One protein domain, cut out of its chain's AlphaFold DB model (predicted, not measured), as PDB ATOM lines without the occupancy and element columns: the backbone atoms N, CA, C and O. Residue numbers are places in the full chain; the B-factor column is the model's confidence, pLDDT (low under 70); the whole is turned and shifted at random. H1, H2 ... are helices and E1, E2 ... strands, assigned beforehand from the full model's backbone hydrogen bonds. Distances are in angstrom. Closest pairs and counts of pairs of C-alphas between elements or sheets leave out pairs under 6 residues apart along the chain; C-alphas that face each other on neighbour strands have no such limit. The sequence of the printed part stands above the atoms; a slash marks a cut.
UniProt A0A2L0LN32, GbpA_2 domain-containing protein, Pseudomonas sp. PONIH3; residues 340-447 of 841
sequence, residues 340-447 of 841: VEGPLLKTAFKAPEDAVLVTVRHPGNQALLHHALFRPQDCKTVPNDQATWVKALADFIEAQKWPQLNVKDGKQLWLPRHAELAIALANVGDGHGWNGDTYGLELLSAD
ATOM      1  N   VAL A 340      42.240  -5.768 -17.612       70.44
ATOM      2  CA  VAL A 340      42.370  -7.225 -17.668       70.44
ATOM      3  C   VAL A 340      40.996  -7.833 -17.904       70.44
ATOM      4  O   VAL A 340      39.984  -7.373 -17.364       70.44
ATOM      5  N   GLU A 341      40.986  -8.872 -18.727       73.88
ATOM      6  CA  GLU A 341      39.803  -9.646 -19.058       73.88
ATOM      7  C   GLU A 341      39.316 -10.474 -17.863       73.88
ATOM      8  O   GLU A 341      40.027 -11.321 -17.326       73.88
ATOM      9  N   GLY A 342      38.066 -10.240 -17.476       73.62
ATOM     10  CA  GLY A 342      37.295 -11.066 -16.557       73.62
ATOM     11  C   GLY A 342      36.409 -12.084 -17.292       73.62
ATOM     12  O   GLY A 342      36.547 -12.299 -18.504       73.62
ATOM     13  N   PRO A 343      35.474 -12.731 -16.569       77.81
ATOM     14  CA  PRO A 343      34.628 -13.771 -17.138       77.81
ATOM     15  C   PRO A 343      33.685 -13.229 -18.222       77.81
ATOM     16  O   PRO A 343      33.191 -12.098 -18.177       77.81
ATOM     17  N   LEU A 344      33.418 -14.080 -19.212       86.19
ATOM     18  CA  LEU A 344      32.421 -13.838 -20.248       86.19
ATOM     19  C   LEU A 344      31.019 -13.972 -19.646       86.19
ATOM     20  O   LEU A 344      30.692 -15.007 -19.081       86.19
ATOM     21  N   LEU A 345      30.143 -12.990 -19.846       89.75
ATOM     22  CA  LEU A 345      28.791 -13.009 -19.265       89.75
ATOM     23  C   LEU A 345      27.994 -14.255 -19.674       89.75
ATOM     24  O   LEU A 345      27.274 -14.847 -18.873       89.75
ATOM     25  N   LYS A 346      28.178 -14.703 -20.921       88.75
ATOM     26  CA  LYS A 346      27.495 -15.880 -21.469       88.75
ATOM     27  C   LYS A 346      27.825 -17.192 -20.750       88.75
ATOM     28  O   LYS A 346      27.068 -18.138 -20.921       88.75
ATOM     29  N   THR A 347      28.930 -17.286 -20.002       84.62
ATOM     30  CA  THR A 347      29.302 -18.539 -19.312       84.62
ATOM     31  C   THR A 347      28.426 -18.811 -18.097       84.62
ATOM     32  O   THR A 347      28.373 -19.944 -17.637       84.62
ATOM     33  N   ALA A 348      27.727 -17.793 -17.589       85.12
ATOM     34  CA  ALA A 348      26.781 -17.934 -16.488       85.12
ATOM     35  C   ALA A 348      25.353 -18.292 -16.952       85.12
ATOM     36  O   ALA A 348      24.495 -18.605 -16.127       85.12
ATOM     37  N   PHE A 349      25.089 -18.275 -18.261       86.31
ATOM     38  CA  PHE A 349      23.785 -18.634 -18.815       86.31
ATOM     39  C   PHE A 349      23.584 -20.156 -18.805       86.31
ATOM     40  O   PHE A 349      24.401 -20.888 -19.367       86.31
ATOM     41  N   LYS A 350      22.470 -20.622 -18.230       88.75
ATOM     42  CA  LYS A 350      21.985 -22.004 -18.391       88.75
ATOM     43  C   LYS A 350      20.540 -22.024 -18.897       88.75
ATOM     44  O   LYS A 350      20.272 -22.724 -19.870       88.75
ATOM     45  N   ALA A 351      19.658 -21.206 -18.320       87.75
ATOM     46  CA  ALA A 351      18.301 -20.964 -18.810       87.75
ATOM     47  C   ALA A 351      17.907 -19.465 -18.753       87.75
ATOM     48  O   ALA A 351      18.505 -18.709 -17.982       87.75
ATOM     49  N   PRO A 352      16.923 -19.003 -19.561       87.19
ATOM     50  CA  PRO A 352      16.445 -17.610 -19.555       87.19
ATOM     51  C   PRO A 352      15.889 -17.110 -18.213       87.19
ATOM     52  O   PRO A 352      15.928 -15.910 -17.946       87.19
ATOM     53  N   GLU A 353      15.379 -18.008 -17.380       86.69
ATOM     54  CA  GLU A 353      14.832 -17.723 -16.052       86.69
ATOM     55  C   GLU A 353      15.888 -17.690 -14.936       86.69
ATOM     56  O   GLU A 353      15.592 -17.214 -13.841       86.69
ATOM     57  N   ASP A 354      17.113 -18.151 -15.198       87.19
ATOM     58  CA  ASP A 354      18.108 -18.316 -14.143       87.19
ATOM     59  C   ASP A 354      18.699 -16.987 -13.665       87.19
ATOM     60  O   ASP A 354      19.170 -16.147 -14.444       87.19
ATOM     61  N   ALA A 355      18.757 -16.860 -12.347       87.25
ATOM     62  CA  ALA A 355      19.450 -15.821 -11.621       87.25
ATOM     63  C   ALA A 355      20.965 -16.074 -11.565       87.25
ATOM     64  O   ALA A 355      21.453 -17.210 -11.546       87.25
ATOM     65  N   VAL A 356      21.723 -14.978 -11.491       87.69
ATOM     66  CA  VAL A 356      23.184 -15.011 -11.373       87.69
ATOM     67  C   VAL A 356      23.648 -14.147 -10.229       87.69
ATOM     68  O   VAL A 356      23.342 -12.959 -10.151       87.69
ATOM     69  N   LEU A 357      24.450 -14.749  -9.367       83.94
ATOM     70  CA  LEU A 357      25.195 -14.037  -8.360       83.94
ATOM     71  C   LEU A 357      26.499 -13.525  -8.964       83.94
ATOM     72  O   LEU A 357      27.340 -14.298  -9.431       83.94
ATOM     73  N   VAL A 358      26.661 -12.210  -8.923       88.00
ATOM     74  CA  VAL A 358      27.902 -11.536  -9.280       88.00
ATOM     75  C   VAL A 358      28.641 -11.246  -7.987       88.00
ATOM     76  O   VAL A 358      28.129 -10.507  -7.146       88.00
ATOM     77  N   THR A 359      29.828 -11.820  -7.821       82.50
ATOM     78  CA  THR A 359      30.704 -11.518  -6.687       82.50
ATOM     79  C   THR A 359      31.985 -10.879  -7.179       82.50
ATOM     80  O   THR A 359      32.610 -11.335  -8.135       82.50
ATOM     81  N   VAL A 360      32.374  -9.806  -6.501       81.69
ATOM     82  CA  VAL A 360      33.676  -9.173  -6.660       81.69
ATOM     83  C   VAL A 360      34.393  -9.359  -5.338       81.69
ATOM     84  O   VAL A 360      34.007  -8.787  -4.316       81.69
ATOM     85  N   ARG A 361      35.410 -10.208  -5.352       72.50
ATOM     86  CA  ARG A 361      36.240 -10.522  -4.199       72.50
ATOM     87  C   ARG A 361      37.637  -9.976  -4.396       72.50
ATOM     88  O   ARG A 361      38.138  -9.807  -5.507       72.50
ATOM     89  N   HIS A 362      38.275  -9.706  -3.274       63.62
ATOM     90  CA  HIS A 362      39.696  -9.460  -3.263       63.62
ATOM     91  C   HIS A 362      40.448 -10.782  -3.528       63.62
ATOM     92  O   HIS A 362      40.114 -11.784  -2.898       63.62
ATOM     93  N   PRO A 363      41.460 -10.822  -4.409       52.25
ATOM     94  CA  PRO A 363      42.157 -12.058  -4.769       52.25
ATOM     95  C   PRO A 363      42.827 -12.705  -3.548       52.25
ATOM     96  O   PRO A 363      42.611 -13.881  -3.289       52.25
ATOM     97  N   GLY A 364      43.543 -11.928  -2.725       49.69
ATOM     98  CA  GLY A 364      44.369 -12.419  -1.616       49.69
ATOM     99  C   GLY A 364      43.584 -12.969  -0.420       49.69
ATOM    100  O   GLY A 364      43.611 -14.162  -0.150       49.69
ATOM    101  N   ASN A 365      42.899 -12.100   0.330       53.09
ATOM    102  CA  ASN A 365      42.116 -12.483   1.517       53.09
ATOM    103  C   ASN A 365      40.677 -12.955   1.214       53.09
ATOM    104  O   ASN A 365      39.912 -13.172   2.153       53.09
ATOM    105  N   GLN A 366      40.291 -13.051  -0.067       58.22
ATOM    106  CA  GLN A 366      38.937 -13.416  -0.509       58.22
ATOM    107  C   GLN A 366      37.819 -12.540   0.075       58.22
ATOM    108  O   GLN A 366      36.650 -12.912   0.005       58.22
ATOM    109  N   ALA A 367      38.135 -11.358   0.619       64.19
ATOM    110  CA  ALA A 367      37.134 -10.467   1.186       64.19
ATOM    111  C   ALA A 367      36.101 -10.095   0.118       64.19
ATOM    112  O   ALA A 367      36.452  -9.716  -1.003       64.19
ATOM    113  N   LEU A 368      34.822 -10.221   0.471       70.12
ATOM    114  CA  LEU A 368      33.720  -9.849  -0.402       70.12
ATOM    115  C   LEU A 368      33.648  -8.321  -0.484       70.12
ATOM    116  O   LEU A 368      33.308  -7.668   0.497       70.12
ATOM    117  N   LEU A 369      34.005  -7.759  -1.639       74.19
ATOM    118  CA  LEU A 369      34.004  -6.310  -1.865       74.19
ATOM    119  C   LEU A 369      32.640  -5.842  -2.355       74.19
ATOM    120  O   LEU A 369      32.084  -4.883  -1.831       74.19
ATOM    121  N   HIS A 370      32.104  -6.549  -3.349       83.06
ATOM    122  CA  HIS A 370      30.768  -6.312  -3.875       83.06
ATOM    123  C   HIS A 370      30.067  -7.633  -4.133       83.06
ATOM    124  O   HIS A 370      30.692  -8.634  -4.494       83.06
ATOM    125  N   HIS A 371      28.751  -7.618  -3.993       86.06
ATOM    126  CA  HIS A 371      27.903  -8.702  -4.444       86.06
ATOM    127  C   HIS A 371      26.567  -8.144  -4.912       86.06
ATOM    128  O   HIS A 371      26.065  -7.164  -4.365       86.06
ATOM    129  N   ALA A 372      25.997  -8.762  -5.937       88.75
ATOM    130  CA  ALA A 372      24.640  -8.479  -6.368       88.75
ATOM    131  C   ALA A 372      24.036  -9.718  -7.019       88.75
ATOM    132  O   ALA A 372      24.724 -10.479  -7.700       88.75
ATOM    133  N   LEU A 373      22.735  -9.905  -6.813       88.81
ATOM    134  CA  LEU A 373      21.976 -10.992  -7.413       88.81
ATOM    135  C   LEU A 373      21.169 -10.448  -8.592       88.81
ATOM    136  O   LEU A 373      20.207  -9.704  -8.402       88.81
ATOM    137  N   PHE A 374      21.569 -10.819  -9.803       91.50
ATOM    138  CA  PHE A 374      20.806 -10.570 -11.017       91.50
ATOM    139  C   PHE A 374      19.639 -11.550 -11.108       91.50
ATOM    140  O   PHE A 374      19.832 -12.757 -10.971       91.50
ATOM    141  N   ARG A 375      18.446 -11.026 -11.397       90.75
ATOM    142  CA  ARG A 375      17.217 -11.797 -11.589       90.75
ATOM    143  C   ARG A 375      16.532 -11.409 -12.895       90.75
ATOM    144  O   ARG A 375      16.065 -10.270 -13.008       90.75
ATOM    145  N   PRO A 376      16.417 -12.327 -13.867       89.12
ATOM    146  CA  PRO A 376      15.722 -12.060 -15.125       89.12
ATOM    147  C   PRO A 376      14.272 -11.591 -14.936       89.12
ATOM    148  O   PRO A 376      13.799 -10.721 -15.667       89.12
ATOM    149  N   GLN A 377      13.583 -12.115 -13.921       87.38
ATOM    150  CA  GLN A 377      12.203 -11.773 -13.569       87.38
ATOM    151  C   GLN A 377      12.025 -10.333 -13.063       87.38
ATOM    152  O   GLN A 377      10.936  -9.777 -13.194       87.38
ATOM    153  N   ASP A 378      13.088  -9.716 -12.539       87.75
ATOM    154  CA  ASP A 378      13.058  -8.334 -12.043       87.75
ATOM    155  C   ASP A 378      13.303  -7.316 -13.177       87.75
ATOM    156  O   ASP A 378      13.204  -6.099 -12.987       87.75
ATOM    157  N   CYS A 379      13.608  -7.793 -14.389       87.31
ATOM    158  CA  CYS A 379      13.825  -6.946 -15.555       87.31
ATOM    159  C   CYS A 379      12.500  -6.393 -16.105       87.31
ATOM    160  O   CYS A 379      11.489  -7.086 -16.184       87.31
ATOM    161  N   LYS A 380      12.522  -5.148 -16.610       86.12
ATOM    162  CA  LYS A 380      11.361  -4.524 -17.289       86.12
ATOM    163  C   LYS A 380      10.837  -5.351 -18.464       86.12
ATOM    164  O   LYS A 380       9.654  -5.299 -18.788       86.12
ATOM    165  N   THR A 381      11.733  -6.057 -19.139       87.38
ATOM    166  CA  THR A 381      11.408  -7.021 -20.183       87.38
ATOM    167  C   THR A 381      12.130  -8.300 -19.819       87.38
ATOM    168  O   THR A 381      13.359  -8.313 -19.797       87.38
ATOM    169  N   VAL A 382      11.360  -9.336 -19.488       89.88
ATOM    170  CA  VAL A 382      11.909 -10.628 -19.077       89.88
ATOM    171  C   VAL A 382      12.648 -11.242 -20.271       89.88
ATOM    172  O   VAL A 382      12.037 -11.397 -21.336       89.88
ATOM    173  N   PRO A 383      13.947 -11.555 -20.133       91.19
ATOM    174  CA  PRO A 383      14.701 -12.254 -21.162       91.19
ATOM    175  C   PRO A 383      14.080 -13.609 -21.502       91.19
ATOM    176  O   PRO A 383      13.622 -14.324 -20.617       91.19
ATOM    177  N   ASN A 384      14.079 -13.981 -22.780       91.19
ATOM    178  CA  ASN A 384      13.523 -15.258 -23.252       91.19
ATOM    179  C   ASN A 384      14.523 -16.096 -24.061       91.19
ATOM    180  O   ASN A 384      14.227 -17.230 -24.428       91.19
ATOM    181  N   ASP A 385      15.709 -15.550 -24.326       91.88
ATOM    182  CA  ASP A 385      16.807 -16.222 -25.002       91.88
ATOM    183  C   ASP A 385      18.156 -15.772 -24.418       91.88
ATOM    184  O   ASP A 385      18.247 -14.823 -23.636       91.88
ATOM    185  N   GLN A 386      19.233 -16.454 -24.806       92.50
ATOM    186  CA  GLN A 386      20.574 -16.156 -24.303       92.50
ATOM    187  C   GLN A 386      21.037 -14.730 -24.637       92.50
ATOM    188  O   GLN A 386      21.742 -14.110 -23.844       92.50
ATOM    189  N   ALA A 387      20.672 -14.195 -25.805       93.00
ATOM    190  CA  ALA A 387      21.151 -12.889 -26.250       93.00
ATOM    191  C   ALA A 387      20.517 -11.753 -25.435       93.00
ATOM    192  O   ALA A 387      21.216 -10.856 -24.958       93.00
ATOM    193  N   THR A 388      19.199 -11.813 -25.243       93.44
ATOM    194  CA  THR A 388      18.440 -10.878 -24.406       93.44
ATOM    195  C   THR A 388      18.833 -10.998 -22.937       93.44
ATOM    196  O   THR A 388      18.945  -9.976 -22.261       93.44
ATOM    197  N   TRP A 389      19.138 -12.210 -22.462       94.38
ATOM    198  CA  TRP A 389      19.575 -12.451 -21.086       94.38
ATOM    199  C   TRP A 389      20.968 -11.877 -20.813       94.38
ATOM    200  O   TRP A 389      21.157 -11.165 -19.830       94.38
ATOM    201  N   VAL A 390      21.935 -12.102 -21.714       94.00
ATOM    202  CA  VAL A 390      23.302 -11.571 -21.557       94.00
ATOM    203  C   VAL A 390      23.291 -10.047 -21.551       94.00
ATOM    204  O   VAL A 390      23.982  -9.430 -20.743       94.00
ATOM    205  N   LYS A 391      22.466  -9.437 -22.409       93.62
ATOM    206  CA  LYS A 391      22.281  -7.987 -22.416       93.62
ATOM    207  C   LYS A 391      21.672  -7.484 -21.104       93.62
ATOM    208  O   LYS A 391      22.158  -6.503 -20.558       93.62
ATOM    209  N   ALA A 392      20.654  -8.162 -20.576       94.12
ATOM    210  CA  ALA A 392      20.045  -7.785 -19.304       94.12
ATOM    211  C   ALA A 392      21.030  -7.896 -18.125       94.12
ATOM    212  O   ALA A 392      21.057  -7.011 -17.273       94.12
ATOM    213  N   LEU A 393      21.879  -8.933 -18.103       94.19
ATOM    214  CA  LEU A 393      22.945  -9.067 -17.107       94.19
ATOM    215  C   LEU A 393      23.995  -7.950 -17.243       94.19
ATOM    216  O   LEU A 393      24.427  -7.400 -16.232       94.19
ATOM    217  N   ALA A 394      24.387  -7.591 -18.470       94.56
ATOM    218  CA  ALA A 394      25.287  -6.466 -18.721       94.56
ATOM    219  C   ALA A 394      24.713  -5.152 -18.166       94.56
ATOM    220  O   ALA A 394      25.351  -4.504 -17.336       94.56
ATOM    221  N   ASP A 395      23.476  -4.823 -18.553       93.25
ATOM    222  CA  ASP A 395      22.768  -3.622 -18.105       93.25
ATOM    223  C   ASP A 395      22.623  -3.604 -16.566       93.25
ATOM    224  O   ASP A 395      22.759  -2.560 -15.925       93.25
ATOM    225  N   PHE A 396      22.381  -4.769 -15.949       93.62
ATOM    226  CA  PHE A 396      22.298  -4.919 -14.495       93.62
ATOM    227  C   PHE A 396      23.627  -4.630 -13.789       93.62
ATOM    228  O   PHE A 396      23.631  -3.936 -12.769       93.62
ATOM    229  N   ILE A 397      24.740  -5.156 -14.307       92.44
ATOM    230  CA  ILE A 397      26.075  -4.948 -13.735       92.44
ATOM    231  C   ILE A 397      26.482  -3.476 -13.857       92.44
ATOM    232  O   ILE A 397      26.929  -2.879 -12.878       92.44
ATOM    233  N   GLU A 398      26.263  -2.857 -15.020       91.00
ATOM    234  CA  GLU A 398      26.526  -1.427 -15.221       91.00
ATOM    235  C   GLU A 398      25.692  -0.551 -14.271       91.00
ATOM    236  O   GLU A 398      26.184   0.446 -13.733       91.00
ATOM    237  N   ALA A 399      24.448  -0.953 -13.988       91.06
ATOM    238  CA  ALA A 399      23.581  -0.254 -13.045       91.06
ATOM    239  C   ALA A 399      24.096  -0.287 -11.594       91.06
ATOM    240  O   ALA A 399      23.759   0.624 -10.831       91.06
ATOM    241  N   GLN A 400      24.937  -1.263 -11.221       89.50
ATOM    242  CA  GLN A 400      25.551  -1.313  -9.886       89.50
ATOM    243  C   GLN A 400      26.584  -0.201  -9.671       89.50
ATOM    244  O   GLN A 400      26.880   0.154  -8.532       89.50
ATOM    245  N   LYS A 401      27.123   0.368 -10.760       86.31
ATOM    246  CA  LYS A 401      28.148   1.424 -10.730       86.31
ATOM    247  C   LYS A 401      29.379   1.046  -9.903       86.31
ATOM    248  O   LYS A 401      29.971   1.904  -9.247       86.31
ATOM    249  N   TRP A 402      29.777  -0.224  -9.928       85.69
ATOM    250  CA  TRP A 402      31.008  -0.650  -9.274       85.69
ATOM    251  C   TRP A 402      32.212  -0.077 -10.027       85.69
ATOM    252  O   TRP A 402      32.429  -0.430 -11.185       85.69
ATOM    253  N   PRO A 403      33.018   0.801  -9.406       75.19
ATOM    254  CA  PRO A 403      34.053   1.557 -10.113       75.19
ATOM    255  C   PRO A 403      35.202   0.685 -10.629       75.19
ATOM    256  O   PRO A 403      36.041   1.160 -11.392       75.19
ATOM    257  N   GLN A 404      35.268  -0.571 -10.186       77.62
ATOM    258  CA  GLN A 404      36.273  -1.539 -10.599       77.62
ATOM    259  C   GLN A 404      35.795  -2.502 -11.684       77.62
ATOM    260  O   GLN A 404      36.576  -3.354 -12.090       77.62
ATOM    261  N   LEU A 405      34.541  -2.401 -12.132       84.44
ATOM    262  CA  LEU A 405      33.963  -3.339 -13.081       84.44
ATOM    263  C   LEU A 405      33.330  -2.596 -14.254       84.44
ATOM    264  O   LEU A 405      32.516  -1.696 -14.066       84.44
ATOM    265  N   ASN A 406      33.680  -3.007 -15.468       85.06
ATOM    266  CA  ASN A 406      33.039  -2.534 -16.687       85.06
ATOM    267  C   ASN A 406      32.613  -3.724 -17.554       85.06
ATOM    268  O   ASN A 406      33.270  -4.766 -17.544       85.06
ATOM    269  N   VAL A 407      31.535  -3.566 -18.321       87.19
ATOM    270  CA  VAL A 407      31.124  -4.528 -19.340       87.19
ATOM    271  C   VAL A 407      31.600  -4.035 -20.702       87.19
ATOM    272  O   VAL A 407      31.121  -3.040 -21.237       87.19
ATOM    273  N   LYS A 408      32.537  -4.761 -21.313       83.38
ATOM    274  CA  LYS A 408      33.004  -4.454 -22.664       83.38
ATOM    275  C   LYS A 408      32.139  -5.150 -23.708       83.38
ATOM    276  O   LYS A 408      31.828  -6.340 -23.587       83.38
ATOM    277  N   ASP A 409      31.733  -4.383 -24.721       83.44
ATOM    278  CA  ASP A 409      30.913  -4.812 -25.862       83.44
ATOM    279  C   ASP A 409      29.612  -5.548 -25.478       83.44
ATOM    280  O   ASP A 409      29.075  -6.327 -26.269       83.44
ATOM    281  N   GLY A 410      29.120  -5.340 -24.249       83.94
ATOM    282  CA  GLY A 410      27.965  -6.050 -23.690       83.94
ATOM    283  C   GLY A 410      28.181  -7.556 -23.478       83.94
ATOM    284  O   GLY A 410      27.207  -8.303 -23.429       83.94
ATOM    285  N   LYS A 411      29.433  -8.037 -23.427       83.44
ATOM    286  CA  LYS A 411      29.748  -9.481 -23.477       83.44
ATOM    287  C   LYS A 411      30.692  -9.970 -22.393       83.44
ATOM    288  O   LYS A 411      30.587 -11.134 -22.000       83.44
ATOM    289  N   GLN A 412      31.629  -9.141 -21.955       86.62
ATOM    290  CA  GLN A 412      32.709  -9.573 -21.074       86.62
ATOM    291  C   GLN A 412      32.946  -8.556 -19.974       86.62
ATOM    292  O   GLN A 412      32.883  -7.352 -20.216       86.62
ATOM    293  N   LEU A 413      33.253  -9.052 -18.781       85.62
ATOM    294  CA  LEU A 413      33.684  -8.206 -17.679       85.62
ATOM    295  C   LEU A 413      35.145  -7.822 -17.833       85.62
ATOM    296  O   LEU A 413      35.969  -8.645 -18.212       85.62
ATOM    297  N   TRP A 414      35.448  -6.562 -17.559       82.00
ATOM    298  CA  TRP A 414      36.784  -5.992 -17.627       82.00
ATOM    299  C   TRP A 414      37.089  -5.281 -16.309       82.00
ATOM    300  O   TRP A 414      36.228  -4.614 -15.728       82.00
ATOM    301  N   LEU A 415      38.323  -5.453 -15.844       79.50
ATOM    302  CA  LEU A 415      38.837  -4.947 -14.572       79.50
ATOM    303  C   LEU A 415      40.040  -4.034 -14.813       79.50
ATOM    304  O   LEU A 415      40.814  -4.306 -15.730       79.50
ATOM    305  N   PRO A 416      40.293  -3.016 -13.977       71.12
ATOM    306  CA  PRO A 416      41.577  -2.328 -13.975       71.12
ATOM    307  C   PRO A 416      42.704  -3.318 -13.657       71.12
ATOM    308  O   PRO A 416      42.637  -4.034 -12.657       71.12
ATOM    309  N   ARG A 417      43.762  -3.332 -14.475       66.19
ATOM    310  CA  ARG A 417      44.871  -4.296 -14.355       66.19
ATOM    311  C   ARG A 417      45.496  -4.313 -12.963       66.19
ATOM    312  O   ARG A 417      45.753  -5.375 -12.415       66.19
ATOM    313  N   HIS A 418      45.682  -3.135 -12.379       66.44
ATOM    314  CA  HIS A 418      46.313  -2.964 -11.070       66.44
ATOM    315  C   HIS A 418      45.341  -3.098  -9.887       66.44
ATOM    316  O   HIS A 418      45.749  -2.896  -8.746       66.44
ATOM    317  N   ALA A 419      44.059  -3.411 -10.131       62.69
ATOM    318  CA  ALA A 419      43.096  -3.689  -9.063       62.69
ATOM    319  C   ALA A 419      43.155  -5.153  -8.586       62.69
ATOM    320  O   ALA A 419      42.824  -5.411  -7.430       62.69
ATOM    321  N   GLU A 420      43.606  -6.073  -9.453       62.03
ATOM    322  CA  GLU A 420      43.824  -7.506  -9.173       62.03
ATOM    323  C   GLU A 420      42.572  -8.275  -8.700       62.03
ATOM    324  O   GLU A 420      42.679  -9.335  -8.109       62.03
ATOM    325  N   LEU A 421      41.357  -7.783  -8.951       69.38
ATOM    326  CA  LEU A 421      40.129  -8.356  -8.381       69.38
ATOM    327  C   LEU A 421      39.785  -9.761  -8.901       69.38
ATOM    328  O   LEU A 421      39.891 -10.038 -10.094       69.38
ATOM    329  N   ALA A 422      39.255 -10.606  -8.015       69.56
ATOM    330  CA  ALA A 422      38.634 -11.874  -8.373       69.56
ATOM    331  C   ALA A 422      37.136 -11.657  -8.630       69.56
ATOM    332  O   ALA A 422      36.411 -11.184  -7.754       69.56
ATOM    333  N   ILE A 423      36.651 -12.007  -9.822       76.50
ATOM    334  CA  ILE A 423      35.221 -11.951 -10.147       76.50
ATOM    335  C   ILE A 423      34.701 -13.360 -10.381       76.50
ATOM    336  O   ILE A 423      35.275 -14.099 -11.182       76.50
ATOM    337  N   ALA A 424      33.558 -13.682  -9.783       78.56
ATOM    338  CA  ALA A 424      32.801 -14.868 -10.150       78.56
ATOM    339  C   ALA A 424      31.379 -14.514 -10.595       78.56
ATOM    340  O   ALA A 424      30.725 -13.618 -10.058       78.56
ATOM    341  N   LEU A 425      30.911 -15.261 -11.595       82.25
ATOM    342  CA  LEU A 425      29.528 -15.277 -12.053       82.25
ATOM    343  C   LEU A 425      28.965 -16.666 -11.768       82.25
ATOM    344  O   LEU A 425      29.243 -17.613 -12.504       82.25
ATOM    345  N   ALA A 426      28.211 -16.795 -10.682       79.25
ATOM    346  CA  ALA A 426      27.622 -18.061 -10.272       79.25
ATOM    347  C   ALA A 426      26.144 -18.101 -10.669       79.25
ATOM    348  O   ALA A 426      25.349 -17.287 -10.210       79.25
ATOM    349  N   ASN A 427      25.768 -19.055 -11.520       81.75
ATOM    350  CA  ASN A 427      24.362 -19.355 -11.782       81.75
ATOM    351  C   ASN A 427      23.770 -20.065 -10.559       81.75
ATOM    352  O   ASN A 427      24.294 -21.101 -10.143       81.75
ATOM    353  N   VAL A 428      22.696 -19.504 -10.008       79.69
ATOM    354  CA  VAL A 428      22.062 -19.971  -8.764       79.69
ATOM    355  C   VAL A 428      20.639 -20.499  -8.996       79.69
ATOM    356  O   VAL A 428      19.829 -20.531  -8.072       79.69
ATOM    357  N   GLY A 429      20.329 -20.926 -10.227       82.06
ATOM    358  CA  GLY A 429      18.999 -21.406 -10.613       82.06
ATOM    359  C   GLY A 429      17.953 -20.292 -10.608       82.06
ATOM    360  O   GLY A 429      18.266 -19.149 -10.920       82.06
ATOM    361  N   ASP A 430      16.718 -20.596 -10.210       70.44
ATOM    362  CA  ASP A 430      15.579 -19.661 -10.255       70.44
ATOM    363  C   ASP A 430      15.699 -18.443  -9.305       70.44
ATOM    364  O   ASP A 430      14.941 -17.470  -9.398       70.44
ATOM    365  N   GLY A 431      16.665 -18.478  -8.378       62.91
ATOM    366  CA  GLY A 431      16.901 -17.437  -7.381       62.91
ATOM    367  C   GLY A 431      15.740 -17.236  -6.397       62.91
ATOM    368  O   GLY A 431      15.745 -16.232  -5.667       62.91
ATOM    369  N   HIS A 432      14.753 -18.143  -6.374       63.38
ATOM    370  CA  HIS A 432      13.612 -18.114  -5.466       63.38
ATOM    371  C   HIS A 432      14.049 -18.601  -4.074       63.38
ATOM    372  O   HIS A 432      14.592 -19.686  -3.910       63.38
ATOM    373  N   GLY A 433      13.834 -17.769  -3.049       57.91
ATOM    374  CA  GLY A 433      14.180 -18.076  -1.650       57.91
ATOM    375  C   GLY A 433      15.367 -17.293  -1.084       57.91
ATOM    376  O   GLY A 433      15.504 -17.195   0.131       57.91
ATOM    377  N   TRP A 434      16.161 -16.651  -1.938       56.50
ATOM    378  CA  TRP A 434      17.296 -15.829  -1.517       56.50
ATOM    379  C   TRP A 434      17.000 -14.337  -1.693       56.50
ATOM    380  O   TRP A 434      16.006 -13.952  -2.298       56.50
ATOM    381  N   ASN A 435      17.837 -13.452  -1.173       65.25
ATOM    382  CA  ASN A 435      17.970 -12.072  -1.644       65.25
ATOM    383  C   ASN A 435      19.464 -11.711  -1.572       65.25
ATOM    384  O   ASN A 435      20.235 -12.488  -1.007       65.25
ATOM    385  N   GLY A 436      19.879 -10.593  -2.178       59.91
ATOM    386  CA  GLY A 436      21.298 -10.215  -2.227       59.91
ATOM    387  C   GLY A 436      21.960 -10.226  -0.844       59.91
ATOM    388  O   GLY A 436      23.008 -10.842  -0.686       59.91
ATOM    389  N   ASP A 437      21.283  -9.669   0.160       63.53
ATOM    390  CA  ASP A 437      21.798  -9.535   1.524       63.53
ATOM    391  C   ASP A 437      21.909 -10.886   2.251       63.53
ATOM    392  O   ASP A 437      22.926 -11.171   2.882       63.53
ATOM    393  N   THR A 438      20.897 -11.754   2.140       63.72
ATOM    394  CA  THR A 438      20.923 -13.099   2.741       63.72
ATOM    395  C   THR A 438      22.041 -13.948   2.135       63.72
ATOM    396  O   THR A 438      22.699 -14.701   2.848       63.72
ATOM    397  N   TYR A 439      22.294 -13.788   0.833       63.59
ATOM    398  CA  TYR A 439      23.378 -14.482   0.140       63.59
ATOM    399  C   TYR A 439      24.751 -13.920   0.529       63.59
ATOM    400  O   TYR A 439      25.708 -14.670   0.702       63.59
ATOM    401  N   GLY A 440      24.857 -12.600   0.709       57.34
ATOM    402  CA  GLY A 440      26.055 -11.962   1.251       57.34
ATOM    403  C   GLY A 440      26.414 -12.509   2.633       57.34
ATOM    404  O   GLY A 440      27.572 -12.837   2.876       57.34
ATOM    405  N   LEU A 441      25.422 -12.688   3.511       57.78
ATOM    406  CA  LEU A 441      25.616 -13.298   4.831       57.78
ATOM    407  C   LEU A 441      26.092 -14.754   4.740       57.78
ATOM    408  O   LEU A 441      27.033 -15.124   5.438       57.78
ATOM    409  N   GLU A 442      25.493 -15.561   3.862       59.19
ATOM    410  CA  GLU A 442      25.911 -16.952   3.647       59.19
ATOM    411  C   GLU A 442      27.358 -17.032   3.141       59.19
ATOM    412  O   GLU A 442      28.186 -17.731   3.729       59.19
ATOM    413  N   LEU A 443      27.702 -16.245   2.117       60.38
ATOM    414  CA  LEU A 443      29.063 -16.155   1.588       60.38
ATOM    415  C   LEU A 443      30.071 -15.721   2.650       60.38
ATOM    416  O   LEU A 443      31.195 -16.214   2.667       60.38
ATOM    417  N   LEU A 444      29.686 -14.792   3.524       57.34
ATOM    418  CA  LEU A 444      30.554 -14.341   4.603       57.34
ATOM    419  C   LEU A 444      30.741 -15.415   5.684       57.34
ATOM    420  O   LEU A 444      31.825 -15.461   6.270       57.34
ATOM    421  N   SER A 445      29.728 -16.258   5.915       50.47
ATOM    422  CA  SER A 445      29.742 -17.353   6.897       50.47
ATOM    423  C   SER A 445      30.481 -18.614   6.429       50.47
ATOM    424  O   SER A 445      31.001 -19.357   7.255       50.47
ATOM    425  N   ALA A 446      30.556 -18.848   5.114       45.75
ATOM    426  CA  ALA A 446      31.198 -20.023   4.521       45.75
ATOM    427  C   ALA A 446      32.716 -19.865   4.297       45.75
ATOM    428  O   ALA A 446      33.401 -20.836   3.977       45.75
ATOM    429  N   ASP A 447      33.255 -18.653   4.446       47.94
ATOM    430  CA  ASP A 447      34.680 -18.378   4.261       47.94
ATOM    431  C   ASP A 447      35.480 -18.791   5.528       47.94
ATOM    432  O   ASP A 447      35.346 -18.169   6.586       47.94
TER     433      ASP A 447
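Overview. This is residues 340 to 447 of the 841 residues of the protein "GbpA_2 domain-containing protein" of Pseudomonas sp. PONIH3 (UniProt A0A2L0LN32). A three-stranded sheet, E3 E2 E6, makes a middle slab with H3 over one face; over the other face come H1, H2 and a second small sheet, E1 E5 E4, with H2 packed on both sheets. The stack is compact, with a radius of gyration of the C-alphas of 13.3 A and spans of 38 by 32 by 21 A. The printed part has 108 residues, with three named helices and six named strands in the order E1 H1 E2 E3 H2 E4 E5 E6 H3. Both sheets are antiparallel throughout, and the class is mixed, helices and strands.

Arrangement. In the first sheet the inner strand E2, residues 356 to 361, forms a hairpin with E3, residues 368 to 374; N 358 and O 372 are 2.9 A apart, within hydrogen-bond range. On the other side of E2 is E6, residues 422 to 427, antiparallel at 164 degrees, with N 359 and O 424 at 3.0 A. H3, residues 436 to 446, is on this sheet at a height of 9.4 A, over E3 and slantwise to the strands, at 42 degrees to E3 on the local plane, two layers; the closest C-alphas are those of Leu 373 and Gly 436, 5.3 A. H1, residues 345 to 348, is on the opposite face, only just over E6, with three C-alphas falling on it. H1 touches H2, residues 386 to 399, the closest C-alphas being those of Lys 346 and Val 390, 6.0 A. In the second sheet the inner strand E5, residues 412 to 416, forms a hairpin with E4, residues 406 to 408, with N 414 and O 406 at 2.8 A; its other neighbour is E1, residues 340 to 344, with N 342 and O 413 at 2.7 A. H2 is on one face of that sheet at a height of 10.2 A, again two layers. The C-alphas of Ala 394 and Val 407 are the closest of H2 and E4, 6.2 A. H2 and H3 are apart. Every O i to N i+4 pair is within hydrogen-bond range in H2 and H3; H1 is too short for one.

Along the chain. E1 begins at C-alpha 340, (42.370, -7.225, -17.668). H2 measures 19.7 A from first to last C-alpha, E3 16.7 A, E6 16.5 A, E2 15.6 A and H3 15.5 A; E5, E1, E4 and H1 are shorter, at 13.5, 12.2, 6.3 and 6.0 A. H3 ends at C-alpha 446, (31.198, -20.023, 4.521).

Size, cuts and confidence. The two farthest C-alphas, of Gly 364 and Thr 381, are 38.2 A apart. The printed part has no cut; the link from E3 to H2 is long, with 11 residues. Mean pLDDT of the printed part is 78.5, and residues 362 to 367, 417 to 422 and 431 to 447 are under 70.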